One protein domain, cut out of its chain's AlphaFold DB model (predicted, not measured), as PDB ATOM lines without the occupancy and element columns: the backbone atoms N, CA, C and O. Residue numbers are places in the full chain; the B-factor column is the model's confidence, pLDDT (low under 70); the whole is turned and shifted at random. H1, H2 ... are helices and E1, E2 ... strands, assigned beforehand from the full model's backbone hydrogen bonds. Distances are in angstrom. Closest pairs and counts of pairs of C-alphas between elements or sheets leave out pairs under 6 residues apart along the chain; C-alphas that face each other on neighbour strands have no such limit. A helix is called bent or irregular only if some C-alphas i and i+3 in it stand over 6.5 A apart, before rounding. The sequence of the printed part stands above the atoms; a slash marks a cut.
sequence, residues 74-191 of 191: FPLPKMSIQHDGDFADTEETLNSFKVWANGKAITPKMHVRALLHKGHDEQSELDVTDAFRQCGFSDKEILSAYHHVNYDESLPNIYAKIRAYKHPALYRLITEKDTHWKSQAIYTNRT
ATOM      1  N   PHE A  74      35.618 -28.396  26.613       86.19
ATOM      2  CA  PHE A  74      35.317 -29.554  25.783       86.19
ATOM      3  C   PHE A  74      35.850 -30.827  26.456       86.19
ATOM      4  O   PHE A  74      37.064 -31.066  26.440       86.19
ATOM      5  N   PRO A  75      34.983 -31.622  27.108       86.81
ATOM      6  CA  PRO A  75      35.385 -32.882  27.717       86.81
ATOM      7  C   PRO A  75      35.520 -33.980  26.660       86.81
ATOM      8  O   PRO A  75      34.626 -34.178  25.841       86.81
ATOM      9  N   LEU A  76      36.600 -34.754  26.729       87.94
ATOM     10  CA  LEU A  76      36.656 -36.042  26.046       87.94
ATOM     11  C   LEU A  76      35.849 -37.104  26.820       87.94
ATOM     12  O   LEU A  76      35.562 -36.921  28.014       87.94
ATOM     13  N   PRO A  77      35.472 -38.223  26.169       84.75
ATOM     14  CA  PRO A  77      34.826 -39.348  26.841       84.75
ATOM     15  C   PRO A  77      35.660 -39.845  28.019       84.75
ATOM     16  O   PRO A  77      36.880 -39.917  27.918       84.75
ATOM     17  N   LYS A  78      35.013 -40.189  29.135       87.31
ATOM     18  CA  LYS A  78      35.696 -40.822  30.270       87.31
ATOM     19  C   LYS A  78      36.153 -42.219  29.846       87.31
ATOM     20  O   LYS A  78      35.342 -42.985  29.334       87.31
ATOM     21  N   MET A  79      37.411 -42.552  30.103       84.19
ATOM     22  CA  MET A  79      38.010 -43.840  29.755       84.19
ATOM     23  C   MET A  79      38.263 -44.645  31.025       84.19
ATOM     24  O   MET A  79      38.908 -44.141  31.939       84.19
ATOM     25  N   SER A  80      37.748 -45.873  31.104       79.25
ATOM     26  CA  SER A  80      38.021 -46.789  32.220       79.25
ATOM     27  C   SER A  80      39.352 -47.497  32.016       79.25
ATOM     28  O   SER A  80      39.682 -47.872  30.894       79.25
ATOM     29  N   ILE A  81      40.092 -47.734  33.100       66.69
ATOM     30  CA  ILE A  81      41.282 -48.593  33.036       66.69
ATOM     31  C   ILE A  81      40.893 -50.070  32.955       66.69
ATOM     32  O   ILE A  81      41.606 -50.869  32.358       66.69
ATOM     33  N   GLN A  82      39.752 -50.445  33.531       63.09
ATOM     34  CA  GLN A  82      39.220 -51.802  33.460       63.09
ATOM     35  C   GLN A  82      38.202 -51.873  32.306       63.09
ATOM     36  O   GLN A  82      37.068 -51.454  32.524       63.09
ATOM     37  N   HIS A  83      38.611 -52.306  31.098       58.78
ATOM     38  CA  HIS A  83      37.844 -53.147  30.135       58.78
ATOM     39  C   HIS A  83      38.218 -52.980  28.639       58.78
ATOM     40  O   HIS A  83      38.086 -51.905  28.068       58.78
ATOM     41  N   ASP A  84      38.636 -54.083  28.001       49.00
ATOM     42  CA  ASP A  84      37.892 -54.990  27.085       49.00
ATOM     43  C   ASP A  84      37.009 -54.457  25.922       49.00
ATOM     44  O   ASP A  84      36.036 -55.108  25.537       49.00
ATOM     45  N   GLY A  85      37.333 -53.306  25.323       52.12
ATOM     46  CA  GLY A  85      36.663 -52.814  24.104       52.12
ATOM     47  C   GLY A  85      37.625 -52.442  22.971       52.12
ATOM     48  O   GLY A  85      38.709 -51.924  23.221       52.12
ATOM     49  N   ASP A  86      37.203 -52.673  21.723       50.97
ATOM     50  CA  ASP A  86      37.855 -52.180  20.498       50.97
ATOM     51  C   ASP A  86      37.589 -50.669  20.366       50.97
ATOM     52  O   ASP A  86      36.657 -50.224  19.692       50.97
ATOM     53  N   PHE A  87      38.314 -49.871  21.151       57.44
ATOM     54  CA  PHE A  87      38.210 -48.415  21.116       57.44
ATOM     55  C   PHE A  87      39.064 -47.837  19.983       57.44
ATOM     56  O   PHE A  87      40.107 -48.379  19.626       57.44
ATOM     57  N   ALA A  88      38.621 -46.695  19.446       59.31
ATOM     58  CA  ALA A  88      39.423 -45.850  18.563       59.31
ATOM     59  C   ALA A  88      40.770 -45.489  19.214       59.31
ATOM     60  O   ALA A  88      40.886 -45.547  20.437       59.31
ATOM     61  N   ASP A  89      41.756 -45.069  18.416       70.44
ATOM     62  CA  ASP A  89      43.057 -44.612  18.917       70.44
ATOM     63  C   ASP A  89      42.874 -43.398  19.850       70.44
ATOM     64  O   ASP A  89      42.715 -42.235  19.444       70.44
ATOM     65  N   THR A  90      42.795 -43.696  21.147       75.88
ATOM     66  CA  THR A  90      42.478 -42.703  22.175       75.88
ATOM     67  C   THR A  90      43.674 -41.805  22.477       75.88
ATOM     68  O   THR A  90      43.487 -40.653  22.879       75.88
ATOM     69  N   GLU A  91      44.886 -42.271  22.176       80.38
ATOM     70  CA  GLU A  91      46.107 -41.482  22.255       80.38
ATOM     71  C   GLU A  91      46.184 -40.470  21.104       80.38
ATOM     72  O   GLU A  91      46.453 -39.287  21.339       80.38
ATOM     73  N   GLU A  92      45.885 -40.885  19.870       82.50
ATOM     74  CA  GLU A  92      45.779 -39.967  18.733       82.50
ATOM     75  C   GLU A  92      44.705 -38.902  18.993       82.50
ATOM     76  O   GLU A  92      44.925 -37.709  18.748       82.50
ATOM     77  N   THR A  93      43.567 -39.297  19.567       81.56
ATOM     78  CA  THR A  93      42.485 -38.368  19.929       81.56
ATOM     79  C   THR A  93      42.949 -37.308  20.938       81.56
ATOM     80  O   THR A  93      42.650 -36.124  20.765       81.56
ATOM     81  N   LEU A  94      43.721 -37.692  21.964       84.62
ATOM     82  CA  LEU A  94      44.311 -36.735  22.912       84.62
ATOM     83  C   LEU A  94      45.286 -35.763  22.233       84.62
ATOM     84  O   LEU A  94      45.326 -34.569  22.542       84.62
ATOM     85  N   ASN A  95      46.097 -36.257  21.304       86.19
ATOM     86  CA  ASN A  95      47.187 -35.470  20.733       86.19
ATOM     87  C   ASN A  95      46.762 -34.605  19.532       86.19
ATOM     88  O   ASN A  95      47.491 -33.692  19.141       86.19
ATOM     89  N   SER A  96      45.585 -34.854  18.951       89.62
ATOM     90  CA  SER A  96      45.116 -34.199  17.720       89.62
ATOM     91  C   SER A  96      44.108 -33.061  17.932       89.62
ATOM     92  O   SER A  96      43.700 -32.422  16.955       89.62
ATOM     93  N   PHE A  97      43.733 -32.753  19.181       90.81
ATOM     94  CA  PHE A  97      42.717 -31.742  19.486       90.81
ATOM     95  C   PHE A  97      43.145 -30.323  19.070       90.81
ATOM     96  O   PHE A  97      44.198 -29.816  19.464       90.81
ATOM     97  N   LYS A  98      42.302 -29.646  18.281       93.12
ATOM     98  CA  LYS A  98      42.562 -28.302  17.738       93.12
ATOM     99  C   LYS A  98      41.338 -27.414  17.902       93.12
ATOM    100  O   LYS A  98      40.211 -27.875  17.756       93.12
ATOM    101  N   VAL A  99      41.570 -26.126  18.157       93.38
ATOM    102  CA  VAL A  99      40.503 -25.145  18.384       93.38
ATOM    103  C   VAL A  99      40.728 -23.906  17.527       93.38
ATOM    104  O   VAL A  99      41.849 -23.407  17.398       93.38
ATOM    105  N   TRP A 100      39.635 -23.382  16.981       94.69
ATOM    106  CA  TRP A 100      39.583 -22.084  16.323       94.69
ATOM    107  C   TRP A 100      38.512 -21.231  16.992       94.69
ATOM    108  O   TRP A 100      37.423 -21.716  17.284       94.69
ATOM    109  N   ALA A 101      38.807 -19.951  17.197       93.00
ATOM    110  CA  ALA A 101      37.839 -18.956  17.639       93.00
ATOM    111  C   ALA A 101      37.824 -17.807  16.632       93.00
ATOM    112  O   ALA A 101      38.872 -17.237  16.326       93.00
ATOM    113  N   ASN A 102      36.646 -17.488  16.087       92.62
ATOM    114  CA  ASN A 102      36.471 -16.447  15.066       92.62
ATOM    115  C   ASN A 102      37.471 -16.580  13.898       92.62
ATOM    116  O   ASN A 102      38.103 -15.612  13.482       92.62
ATOM    117  N   GLY A 103      37.676 -17.811  13.415       93.75
ATOM    118  CA  GLY A 103      38.602 -18.130  12.321       93.75
ATOM    119  C   GLY A 103      40.089 -18.182  12.699       93.75
ATOM    120  O   GLY A 103      40.905 -18.615  11.888       93.75
ATOM    121  N   LYS A 104      40.470 -17.805  13.926       95.12
ATOM    122  CA  LYS A 104      41.861 -17.840  14.392       95.12
ATOM    123  C   LYS A 104      42.143 -19.108  15.193       95.12
ATOM    124  O   LYS A 104      41.439 -19.396  16.158       95.12
ATOM    125  N   ALA A 105      43.198 -19.833  14.823       95.44
ATOM    126  CA  ALA A 105      43.675 -20.979  15.593       95.44
ATOM    127  C   ALA A 105      44.151 -20.537  16.985       95.44
ATOM    128  O   ALA A 105      44.857 -19.532  17.119       95.44
ATOM    129  N   ILE A 106      43.779 -21.298  18.011       92.38
ATOM    130  CA  ILE A 106      44.190 -21.068  19.396       92.38
ATOM    131  C   ILE A 106      44.692 -22.365  20.022       92.38
ATOM    132  O   ILE A 106      44.211 -23.451  19.704       92.38
ATOM    133  N   THR A 107      45.660 -22.248  20.929       93.12
ATOM    134  CA  THR A 107      46.179 -23.389  21.689       93.12
ATOM    135  C   THR A 107      45.276 -23.638  22.898       93.12
ATOM    136  O   THR A 107      45.219 -22.781  23.787       93.12
ATOM    137  N   PRO A 108      44.553 -24.769  22.956       91.81
ATOM    138  CA  PRO A 108      43.746 -25.101  24.117       91.81
ATOM    139  C   PRO A 108      44.637 -25.495  25.298       91.81
ATOM    140  O   PRO A 108      45.736 -26.024  25.128       91.81
ATOM    141  N   LYS A 109      44.137 -25.279  26.514       91.56
ATOM    142  CA  LYS A 109      44.729 -25.839  27.730       91.56
ATOM    143  C   LYS A 109      44.023 -27.147  28.070       91.56
ATOM    144  O   LYS A 109      42.806 -27.139  28.257       91.56
ATOM    145  N   MET A 110      44.788 -28.231  28.172       91.56
ATOM    146  CA  MET A 110      44.305 -29.525  28.650       91.56
ATOM    147  C   MET A 110      44.300 -29.558  30.182       91.56
ATOM    148  O   MET A 110      45.238 -29.091  30.831       91.56
ATOM    149  N   HIS A 111      43.243 -30.133  30.742       91.00
ATOM    150  CA  HIS A 111      43.118 -30.516  32.143       91.00
ATOM    151  C   HIS A 111      42.777 -31.996  32.208       91.00
ATOM    152  O   HIS A 111      42.175 -32.535  31.281       91.00
ATOM    153  N   VAL A 112      43.134 -32.643  33.309       91.19
ATOM    154  CA  VAL A 112      42.896 -34.072  33.515       91.19
ATOM    155  C   VAL A 112      42.007 -34.283  34.728       91.19
ATOM    156  O   VAL A 112      42.045 -33.483  35.664       91.19
ATOM    157  N   ARG A 113      41.232 -35.365  34.711       91.38
ATOM    158  CA  ARG A 113      40.460 -35.842  35.852       91.38
ATOM    159  C   ARG A 113      40.740 -37.303  36.150       91.38
ATOM    160  O   ARG A 113      40.782 -38.121  35.230       91.38
ATOM    161  N   ALA A 114      40.858 -37.607  37.437       89.56
ATOM    162  CA  ALA A 114      40.793 -38.957  37.978       89.56
ATOM    163  C   ALA A 114      39.445 -39.138  38.683       89.56
ATOM    164  O   ALA A 114      39.133 -38.408  39.626       89.56
ATOM    165  N   LEU A 115      38.653 -40.100  38.222       88.88
ATOM    166  CA  LEU A 115      37.326 -40.403  38.753       88.88
ATOM    167  C   LEU A 115      37.338 -41.810  39.351       88.88
ATOM    168  O   LEU A 115      37.777 -42.749  38.685       88.88
ATOM    169  N   LEU A 116      36.850 -41.959  40.582       85.69
ATOM    170  CA  LEU A 116      36.670 -43.263  41.223       85.69
ATOM    171  C   LEU A 116      35.194 -43.549  41.465       85.69
ATOM    172  O   LEU A 116      34.473 -42.676  41.940       85.69
ATOM    173  N   HIS A 117      34.769 -44.785  41.221       83.12
ATOM    174  CA  HIS A 117      33.448 -45.273  41.614       83.12
ATOM    175  C   HIS A 117      33.537 -46.673  42.221       83.12
ATOM    176  O   HIS A 117      34.545 -47.373  42.073       83.12
ATOM    177  N   LYS A 118      32.486 -47.062  42.945       77.94
ATOM    178  CA  LYS A 118      32.406 -48.345  43.648       77.94
ATOM    179  C   LYS A 118      31.486 -49.308  42.914       77.94
ATOM    180  O   LYS A 118      30.368 -48.944  42.555       77.94
ATOM    181  N   GLY A 119      31.941 -50.545  42.750       74.38
ATOM    182  CA  GLY A 119      31.239 -51.582  42.007       74.38
ATOM    183  C   GLY A 119      30.780 -51.082  40.639       74.38
ATOM    184  O   GLY A 119      31.415 -50.241  40.004       74.38
ATOM    185  N   HIS A 120      29.612 -51.545  40.215       72.00
ATOM    186  CA  HIS A 120      29.024 -51.160  38.932       72.00
ATOM    187  C   HIS A 120      28.212 -49.853  38.977       72.00
ATOM    188  O   HIS A 120      27.586 -49.499  37.980       72.00
ATOM    189  N   ASP A 121      28.193 -49.134  40.105       74.06
ATOM    190  CA  ASP A 121      27.458 -47.872  40.216       74.06
ATOM    191  C   ASP A 121      28.285 -46.700  39.672       74.06
ATOM    192  O   ASP A 121      28.934 -45.958  40.413       74.06
ATOM    193  N   GLU A 122      28.244 -46.525  38.353       69.62
ATOM    194  CA  GLU A 122      28.907 -45.409  37.671       69.62
ATOM    195  C   GLU A 122      28.348 -44.031  38.065       69.62
ATOM    196  O   GLU A 122      29.006 -43.016  37.845       69.62
ATOM    197  N   GLN A 123      27.152 -43.951  38.660       72.81
ATOM    198  CA  GLN A 123      26.600 -42.667  39.109       72.81
ATOM    199  C   GLN A 123      27.234 -42.182  40.419       72.81
ATOM    200  O   GLN A 123      27.123 -41.003  40.751       72.81
ATOM    201  N   SER A 124      27.947 -43.059  41.131       77.50
ATOM    202  CA  SER A 124      28.675 -42.739  42.366       77.50
ATOM    203  C   SER A 124      30.073 -42.140  42.144       77.50
ATOM    204  O   SER A 124      30.847 -42.015  43.096       77.50
ATOM    205  N   GLU A 125      30.412 -41.781  40.900       85.69
ATOM    206  CA  GLU A 125      31.723 -41.242  40.529       85.69
ATOM    207  C   GLU A 125      32.123 -40.020  41.371       85.69
ATOM    208  O   GLU A 125      31.459 -38.982  41.384       85.69
ATOM    209  N   LEU A 126      33.274 -40.132  42.034       86.69
ATOM    210  CA  LEU A 126      33.917 -39.062  42.781       86.69
ATOM    211  C   LEU A 126      35.152 -38.563  42.029       86.69
ATOM    212  O   LEU A 126      36.036 -39.353  41.694       86.69
ATOM    213  N   ASP A 127      35.248 -37.246  41.831       88.69
ATOM    214  CA  ASP A 127      36.474 -36.601  41.351       88.69
ATOM    215  C   ASP A 127      37.528 -36.590  42.464       88.69
ATOM    216  O   ASP A 127      37.351 -35.991  43.527       88.69
ATOM    217  N   VAL A 128      38.626 -37.300  42.221       89.12
ATOM    218  CA  VAL A 128      39.738 -37.470  43.159       89.12
ATOM    219  C   VAL A 128      41.052 -36.921  42.606       89.12
ATOM    220  O   VAL A 128      42.131 -37.256  43.105       89.12
ATOM    221  N   THR A 129      40.979 -36.063  41.588       90.38
ATOM    222  CA  THR A 129      42.142 -35.508  40.881       90.38
ATOM    223  C   THR A 129      43.146 -34.860  41.830       90.38
ATOM    224  O   THR A 129      44.343 -35.143  41.761       90.38
ATOM    225  N   ASP A 130      42.672 -34.044  42.771       88.69
ATOM    226  CA  ASP A 130      43.546 -33.375  43.738       88.69
ATOM    227  C   ASP A 130      44.211 -34.361  44.693       88.69
ATOM    228  O   ASP A 130      45.398 -34.229  44.991       88.69
ATOM    229  N   ALA A 131      43.483 -35.388  45.130       88.31
ATOM    230  CA  ALA A 131      44.046 -36.421  45.986       88.31
ATOM    231  C   ALA A 131      45.135 -37.217  45.247       88.31
ATOM    232  O   ALA A 131      46.175 -37.523  45.830       88.31
ATOM    233  N   PHE A 132      44.945 -37.496  43.954       87.88
ATOM    234  CA  PHE A 132      45.969 -38.104  43.100       87.88
ATOM    235  C   PHE A 132      47.201 -37.198  42.981       87.88
ATOM    236  O   PHE A 132      48.323 -37.648  43.213       87.88
ATOM    237  N   ARG A 133      47.023 -35.902  42.706       89.94
ATOM    238  CA  ARG A 133      48.151 -34.955  42.641       89.94
ATOM    239  C   ARG A 133      48.914 -34.862  43.959       89.94
ATOM    240  O   ARG A 133      50.140 -34.863  43.950       89.94
ATOM    241  N   GLN A 134      48.209 -34.861  45.088       88.12
ATOM    242  CA  GLN A 134      48.824 -34.904  46.419       88.12
ATOM    243  C   GLN A 134      49.617 -36.199  46.652       88.12
ATOM    244  O   GLN A 134      50.691 -36.158  47.241       88.12
ATOM    245  N   CYS A 135      49.152 -37.330  46.110       85.94
ATOM    246  CA  CYS A 135      49.889 -38.599  46.101       85.94
ATOM    247  C   CYS A 135      51.042 -38.637  45.068       85.94
ATOM    248  O   CYS A 135      51.658 -39.687  44.870       85.94
ATOM    249  N   GLY A 136      51.333 -37.523  44.388       87.38
ATOM    250  CA  GLY A 136      52.440 -37.386  43.441       87.38
ATOM    251  C   GLY A 136      52.172 -37.960  42.051       87.38
ATOM    252  O   GLY A 136      53.125 -38.271  41.338       87.38
ATOM    253  N   PHE A 137      50.912 -38.172  41.666       87.69
ATOM    254  CA  PHE A 137      50.568 -38.589  40.305       87.69
ATOM    255  C   PHE A 137      50.736 -37.433  39.313       87.69
ATOM    256  O   PHE A 137      50.247 -36.325  39.536       87.69
ATOM    257  N   SER A 138      51.414 -37.715  38.206       89.06
ATOM    258  CA  SER A 138      51.517 -36.848  37.034       89.06
ATOM    259  C   SER A 138      50.266 -36.937  36.161       89.06
ATOM    260  O   SER A 138      49.547 -37.937  36.182       89.06
ATOM    261  N   ASP A 139      50.038 -35.923  35.322       88.94
ATOM    262  CA  ASP A 139      48.914 -35.917  34.378       88.94
ATOM    263  C   ASP A 139      48.971 -37.114  33.404       88.94
ATOM    264  O   ASP A 139      47.931 -37.673  33.069       88.94
ATOM    265  N   LYS A 140      50.175 -37.575  33.018       85.75
ATOM    266  CA  LYS A 140      50.361 -38.787  32.196       85.75
ATOM    267  C   LYS A 140      49.907 -40.054  32.926       85.75
ATOM    268  O   LYS A 140      49.266 -40.907  32.324       85.75
ATOM    269  N   GLU A 141      50.224 -40.185  34.216       84.81
ATOM    270  CA  GLU A 141      49.732 -41.309  35.022       84.81
ATOM    271  C   GLU A 141      48.205 -41.231  35.184       84.81
ATOM    272  O   GLU A 141      47.525 -42.248  35.053       84.81
ATOM    273  N   ILE A 142      47.652 -40.028  35.393       87.44
ATOM    274  CA  ILE A 142      46.200 -39.810  35.493       87.44
ATOM    275  C   ILE A 142      45.483 -40.165  34.182       87.44
ATOM    276  O   ILE A 142      44.388 -40.717  34.227       87.44
ATOM    277  N   LEU A 143      46.083 -39.892  33.020       87.50
ATOM    278  CA  LEU A 143      45.527 -40.207  31.697       87.50
ATOM    279  C   LEU A 143      45.878 -41.607  31.182       87.50
ATOM    280  O   LEU A 143      45.622 -41.900  30.018       87.50
ATOM    281  N   SER A 144      46.431 -42.490  32.015       81.88
ATOM    282  CA  SER A 144      46.849 -43.837  31.594       81.88
ATOM    283  C   SER A 144      45.770 -44.632  30.841       81.88
ATOM    284  O   SER A 144      46.117 -45.358  29.913       81.88
ATOM    285  N   ALA A 145      44.479 -44.429  31.140       80.44
ATOM    286  CA  ALA A 145      43.371 -45.071  30.423       80.44
ATOM    287  C   ALA A 145      43.250 -44.689  28.928       80.44
ATOM    288  O   ALA A 145      42.580 -45.395  28.185       80.44
ATOM    289  N   TYR A 146      43.872 -43.592  28.480       81.56
ATOM    290  CA  TYR A 146      43.899 -43.175  27.069       81.56
ATOM    291  C   TYR A 146      45.158 -43.625  26.312       81.56
ATOM    292  O   TYR A 146      45.224 -43.500  25.097       81.56
ATOM    293  N   HIS A 147      46.201 -44.084  27.003       76.62
ATOM    294  CA  HIS A 147      47.503 -44.346  26.371       76.62
ATOM    295  C   HIS A 147      47.714 -45.817  25.996       76.62
ATOM    296  O   HIS A 147      48.849 -46.210  25.747       76.62
ATOM    297  N   HIS A 148      46.658 -46.646  26.022       61.91
ATOM    298  CA  HIS A 148      46.731 -48.098  25.783       61.91
ATOM    299  C   HIS A 148      47.944 -48.755  26.473       61.91
ATOM    300  O   HIS A 148      48.591 -49.649  25.928       61.91
ATOM    301  N   VAL A 149      48.311 -48.265  27.665       54.84
ATOM    302  CA  VAL A 149      49.497 -48.748  28.375       54.84
ATOM    303  C   VAL A 149      49.243 -50.208  28.717       54.84
ATOM    304  O   VAL A 149      48.136 -50.519  29.156       54.84
ATOM    305  N   ASN A 150      50.240 -51.086  28.536       54.56
ATOM    306  CA  ASN A 150      50.141 -52.495  28.927       54.56
ATOM    307  C   ASN A 150      49.580 -52.594  30.354       54.56
ATOM    308  O   ASN A 150      50.247 -52.293  31.348       54.56
ATOM    309  N   TYR A 151      48.299 -52.959  30.398       57.50
ATOM    310  CA  TYR A 151      47.392 -52.863  31.538       57.50
ATOM    311  C   TYR A 151      47.952 -53.557  32.785       57.50
ATOM    312  O   TYR A 151      47.859 -53.035  33.896       57.50
ATOM    313  N   ASP A 152      48.601 -54.701  32.572       55.84
ATOM    314  CA  ASP A 152      49.080 -55.596  33.622       55.84
ATOM    315  C   ASP A 152      50.291 -55.035  34.398       55.84
ATOM    316  O   ASP A 152      50.441 -55.257  35.598       55.84
ATOM    317  N   GLU A 153      51.138 -54.216  33.764       59.88
ATOM    318  CA  GLU A 153      52.398 -53.777  34.384       59.88
ATOM    319  C   GLU A 153      52.252 -52.506  35.240       59.88
ATOM    320  O   GLU A 153      52.974 -52.311  36.223       59.88
ATOM    321  N   SER A 154      51.317 -51.617  34.889       61.78
ATOM    322  CA  SER A 154      51.213 -50.285  35.512       61.78
ATOM    323  C   SER A 154      50.246 -50.222  36.702       61.78
ATOM    324  O   SER A 154      50.504 -49.494  37.670       61.78
ATOM    325  N   LEU A 155      49.168 -51.013  36.683       65.50
ATOM    326  CA  LEU A 155      48.129 -51.003  37.714       65.50
ATOM    327  C   LEU A 155      48.647 -51.328  39.125       65.50
ATOM    328  O   LEU A 155      48.311 -50.585  40.058       65.50
ATOM    329  N   PRO A 156      49.484 -52.369  39.329       69.38
ATOM    330  CA  PRO A 156      50.022 -52.676  40.653       69.38
ATOM    331  C   PRO A 156      50.772 -51.491  41.270       69.38
ATOM    332  O   PRO A 156      50.606 -51.214  42.461       69.38
ATOM    333  N   ASN A 157      51.528 -50.748  40.454       72.81
ATOM    334  CA  ASN A 157      52.304 -49.586  40.884       72.81
ATOM    335  C   ASN A 157      51.412 -48.392  41.243       72.81
ATOM    336  O   ASN A 157      51.644 -47.734  42.260       72.81
ATOM    337  N   ILE A 158      50.355 -48.145  40.466       73.12
ATOM    338  CA  ILE A 158      49.401 -47.065  40.743       73.12
ATOM    339  C   ILE A 158      48.665 -47.343  42.057       73.12
ATOM    340  O   ILE A 158      48.681 -46.509  42.968       73.12
ATOM    341  N   TYR A 159      48.095 -48.538  42.222       75.69
ATOM    342  CA  TYR A 159      47.428 -48.886  43.476       75.69
ATOM    343  C   TYR A 159      48.396 -48.907  44.667       75.69
ATOM    344  O   TYR A 159      48.012 -48.522  45.773       75.69
ATOM    345  N   ALA A 160      49.655 -49.315  44.470       78.12
ATOM    346  CA  ALA A 160      50.678 -49.245  45.510       78.12
ATOM    347  C   ALA A 160      50.960 -47.798  45.946       78.12
ATOM    348  O   ALA A 160      50.991 -47.533  47.148       78.12
ATOM    349  N   LYS A 161      51.085 -46.857  45.003       80.81
ATOM    350  CA  LYS A 161      51.313 -45.428  45.282       80.81
ATOM    351  C   LYS A 161      50.150 -44.804  46.057       80.81
ATOM    352  O   LYS A 161      50.381 -44.124  47.057       80.81
ATOM    353  N   ILE A 162      48.905 -45.124  45.689       77.38
ATOM    354  CA  ILE A 162      47.713 -44.678  46.434       77.38
ATOM    355  C   ILE A 162      47.710 -45.252  47.864       77.38
ATOM    356  O   ILE A 162      47.501 -44.516  48.832       77.38
ATOM    357  N   ARG A 163      47.975 -46.559  48.021       77.81
ATOM    358  CA  ARG A 163      48.030 -47.219  49.341       77.81
ATOM    359  C   ARG A 163      49.149 -46.674  50.227       77.81
ATOM    360  O   ARG A 163      48.940 -46.542  51.432       77.81
ATOM    361  N   ALA A 164      50.309 -46.359  49.654       81.19
ATOM    362  CA  ALA A 164      51.465 -45.850  50.387       81.19
ATOM    363  C   ALA A 164      51.206 -44.460  50.985       81.19
ATOM    364  O   ALA A 164      51.560 -44.219  52.138       81.19
ATOM    365  N   TYR A 165      50.545 -43.570  50.239       82.50
ATOM    366  CA  TYR A 165      50.273 -42.206  50.698       82.50
ATOM    367  C   TYR A 165      49.158 -42.136  51.761       82.50
ATOM    368  O   TYR A 165      49.117 -41.198  52.553       82.50
ATOM    369  N   LYS A 166      48.259 -43.134  51.817       77.75
ATOM    370  CA  LYS A 166      47.155 -43.220  52.798       77.75
ATOM    371  C   LYS A 166      46.267 -41.964  52.844       77.75
ATOM    372  O   LYS A 166      45.772 -41.592  53.907       77.75
ATOM    373  N   HIS A 167      46.031 -41.316  51.695       82.75
ATOM    374  CA  HIS A 167      45.143 -40.149  51.635       82.75
ATOM    375  C   HIS A 167      43.742 -40.559  52.122       82.75
ATOM    376  O   HIS A 167      43.182 -41.491  51.541       82.75
ATOM    377  N   PRO A 168      43.124 -39.887  53.111       79.38
ATOM    378  CA  PRO A 168      41.875 -40.350  53.727       79.38
ATOM    379  C   PRO A 168      40.740 -40.603  52.725       79.38
ATOM    380  O   PRO A 168      40.040 -41.611  52.818       79.38
ATOM    381  N   ALA A 169      40.596 -39.721  51.726       74.50
ATOM    382  CA  ALA A 169      39.571 -39.858  50.693       74.50
ATOM    383  C   ALA A 169      39.827 -41.040  49.746       74.50
ATOM    384  O   ALA A 169      38.882 -41.717  49.363       74.50
ATOM    385  N   LEU A 170      41.090 -41.317  49.398       78.19
ATOM    386  CA  LEU A 170      41.434 -42.400  48.475       78.19
ATOM    387  C   LEU A 170      41.469 -43.740  49.190       78.19
ATOM    388  O   LEU A 170      40.900 -44.703  48.695       78.19
ATOM    389  N   TYR A 171      42.103 -43.785  50.363       73.44
ATOM    390  CA  TYR A 171      42.326 -45.003  51.131       73.44
ATOM    391  C   TYR A 171      41.012 -45.726  51.420       73.44
ATOM    392  O   TYR A 171      40.933 -46.925  51.199       73.44
ATOM    393  N   ARG A 172      39.957 -44.999  51.810       71.38
ATOM    394  CA  ARG A 172      38.628 -45.586  52.033       71.38
ATOM    395  C   ARG A 172      38.003 -46.156  50.758       71.38
ATOM    396  O   ARG A 172      37.296 -47.151  50.834       71.38
ATOM    397  N   LEU A 173      38.220 -45.505  49.616       70.25
ATOM    398  CA  LEU A 173      37.667 -45.952  48.339       70.25
ATOM    399  C   LEU A 173      38.403 -47.214  47.888       70.25
ATOM    400  O   LEU A 173      37.796 -48.267  47.807       70.25
ATOM    401  N   ILE A 174      39.726 -47.155  47.745       70.88
ATOM    402  CA  ILE A 174      40.528 -48.240  47.160       70.88
ATOM    403  C   ILE A 174      40.703 -49.491  48.040       70.88
ATOM    404  O   ILE A 174      41.221 -50.495  47.558       70.88
ATOM    405  N   THR A 175      40.330 -49.461  49.326       64.56
ATOM    406  CA  THR A 175      40.332 -50.665  50.182       64.56
ATOM    407  C   THR A 175      39.170 -51.613  49.895       64.56
ATOM    408  O   THR A 175      39.169 -52.743  50.381       64.56
ATOM    409  N   GLU A 176      38.181 -51.173  49.124       62.75
ATOM    410  CA  GLU A 176      37.051 -51.999  48.714       62.75
ATOM    411  C   GLU A 176      37.423 -52.773  47.445       62.75
ATOM    412  O   GLU A 176      37.990 -52.202  46.512       62.75
ATOM    413  N   LYS A 177      37.125 -54.082  47.420       63.28
ATOM    414  CA  LYS A 177      37.549 -55.016  46.358       63.28
ATOM    415  C   LYS A 177      37.095 -54.624  44.943       63.28
ATOM    416  O   LYS A 177      37.712 -55.088  43.992       63.28
ATOM    417  N   ASP A 178      36.119 -53.722  44.820       70.12
ATOM    418  CA  ASP A 178      35.445 -53.383  43.564       70.12
ATOM    419  C   ASP A 178      35.569 -51.885  43.222       70.12
ATOM    420  O   ASP A 178      34.605 -51.242  42.817       70.12
ATOM    421  N   THR A 179      36.733 -51.272  43.450       72.62
ATOM    422  CA  THR A 179      36.941 -49.857  43.090       72.62
ATOM    423  C   THR A 179      37.462 -49.712  41.670       72.62
ATOM    424  O   THR A 179      38.514 -50.255  41.311       72.62
ATOM    425  N   HIS A 180      36.759 -48.903  40.890       77.50
ATOM    426  CA  HIS A 180      37.051 -48.665  39.488       77.50
ATOM    427  C   HIS A 180      37.558 -47.247  39.262       77.50
ATOM    428  O   HIS A 180      37.158 -46.313  39.963       77.50
ATOM    429  N   TRP A 181      38.449 -47.095  38.283       81.38
ATOM    430  CA  TRP A 181      39.066 -45.818  37.938       81.38
ATOM    431  C   TRP A 181      38.811 -45.468  36.473       81.38
ATOM    432  O   TRP A 181      39.079 -46.267  35.573       81.38
ATOM    433  N   LYS A 182      38.336 -44.236  36.255       86.69
ATOM    434  CA  LYS A 182      38.263 -43.584  34.949       86.69
ATOM    435  C   LYS A 182      39.144 -42.336  34.851       86.69
ATOM    436  O   LYS A 182      39.228 -41.530  35.782       86.69
ATOM    437  N   SER A 183      39.744 -42.145  33.686       88.31
ATOM    438  CA  SER A 183      40.466 -40.939  33.289       88.31
ATOM    439  C   SER A 183      39.591 -40.073  32.390       88.31
ATOM    440  O   SER A 183      38.815 -40.586  31.586       88.31
ATOM    441  N   GLN A 184      39.745 -38.754  32.463       91.19
ATOM    442  CA  GLN A 184      39.125 -37.848  31.497       91.19
ATOM    443  C   GLN A 184      40.047 -36.672  31.183       91.19
ATOM    444  O   GLN A 184      40.534 -36.011  32.098       91.19
ATOM    445  N   ALA A 185      40.244 -36.379  29.899       91.88
ATOM    446  CA  ALA A 185      40.846 -35.126  29.456       91.88
ATOM    447  C   ALA A 185      39.760 -34.080  29.162       91.88
ATOM    448  O   ALA A 185      38.690 -34.398  28.644       91.88
ATOM    449  N   ILE A 186      40.033 -32.818  29.488       90.56
ATOM    450  CA  ILE A 186      39.154 -31.685  29.192       90.56
ATOM    451  C   ILE A 186      39.983 -30.563  28.589       90.56
ATOM    452  O   ILE A 186      40.896 -30.038  29.227       90.56
ATOM    453  N   TYR A 187      39.637 -30.155  27.375       90.69
ATOM    454  CA  TYR A 187      40.252 -29.005  26.728       90.69
ATOM    455  C   TYR A 187      39.472 -27.751  27.064       90.69
ATOM    456  O   TYR A 187      38.248 -27.747  27.117       90.69
ATOM    457  N   THR A 188      40.186 -26.664  27.300       88.19
ATOM    458  CA  THR A 188      39.578 -25.365  27.560       88.19
ATOM    459  C   THR A 188      40.237 -24.311  26.703       88.19
ATOM    460  O   THR A 188      41.459 -24.298  26.529       88.19
ATOM    461  N   ASN A 189      39.431 -23.381  26.218       82.50
ATOM    462  CA  ASN A 189      39.911 -22.152  25.617       82.50
ATOM    463  C   ASN A 189      39.277 -20.958  26.311       82.50
ATOM    464  O   ASN A 189      38.090 -20.977  26.628       82.50
ATOM    465  N   ARG A 190      40.078 -19.912  26.521       78.69
ATOM    466  CA  ARG A 190      39.597 -18.628  27.019       78.69
ATOM    467  C   ARG A 190      39.514 -17.658  25.851       78.69
ATOM    468  O   ARG A 190      40.538 -17.371  25.233       78.69
ATOM    469  N   THR A 191      38.310 -17.190  25.563       68.38
ATOM    470  CA  THR A 191      37.992 -16.274  24.459       68.38
ATOM    471  C   THR A 191      37.226 -15.071  24.967       68.38
ATOM    472  O   THR A 191      36.490 -15.225  25.974       68.38
TER     473      THR A 191
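Overview. This is residues 74 to 191 of the 191 residues of the protein "DUF4424 domain-containing protein" of Moraxella equi (UniProt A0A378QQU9). A long antiparallel ribbon of two strands, E3 and E4, makes the spine; H2, H3 and H5 pack on E3, H4 packs on H5, and the small antiparallel hairpin E1 and E2 makes one tip. The printed part has 118 residues, with five named helices and four named strands in the order H1 E1 E2 E3 H2 H3 H4 H5 E4, class mixed. It is compact, with a radius of gyration of the C-alphas of 15.4 A, yet elongated, spanning 50 by 31 by 26 A.

Arrangement. Start at E3, residues 109 to 118, and E4, residues 179 to 190: they are antiparallel at 157 degrees, with N 113 and O 184 2.8 A apart, within hydrogen-bond range. H2, residues 129 to 134, has its closest C-alphas to E3 at Thr 129 and Ala 114, 4.7 A; for H3, residues 139 to 142, look at Ile 142 and Ala 114, 6.0 A. H4, residues 151 to 165, and H5, residues 168 to 174, form a helical hairpin at a shallow tilt of 31 degrees; they touch through residues 159 to 163 of H4 alone, the closest C-alphas being Arg 163 and Tyr 171, 6.4 A. E1, residues 99 to 101, and E2, residues 104 to 106, form a hairpin, with N 106 and O 99 2.9 A apart. H1, residues 90 to 95, comes closest to E4 at the C-alphas of Leu 94 and Ala 185, 7.6 A. Every O i to N i+4 pair is within hydrogen-bond range in H1 and H2, 8 of 11 in H4, and 1 of 3 in H5, beside 1 of 4 O i to N i+3 pairs; H3 is too short for an i+4 pair.

Along the chain. Find C-alpha 109 at (44.729, -25.839, 27.730); E3 runs 30.2 A from there. E4 runs 35.2 A to C-alpha 190 at (39.597, -18.628, 27.019). H4, 22.1 A long, is only just irregular: C-alphas 153 and 156 are 6.8 A apart.

Size, cuts and confidence. The C-alphas farthest apart, Gly 103 and Lys 177, are 50.2 A apart. The printed part has no cut and no long link. Mean pLDDT of the printed part is 79.7; look for values under 70 at residues 81 to 88, 122, 148 to 156, 175 to 177 and 191.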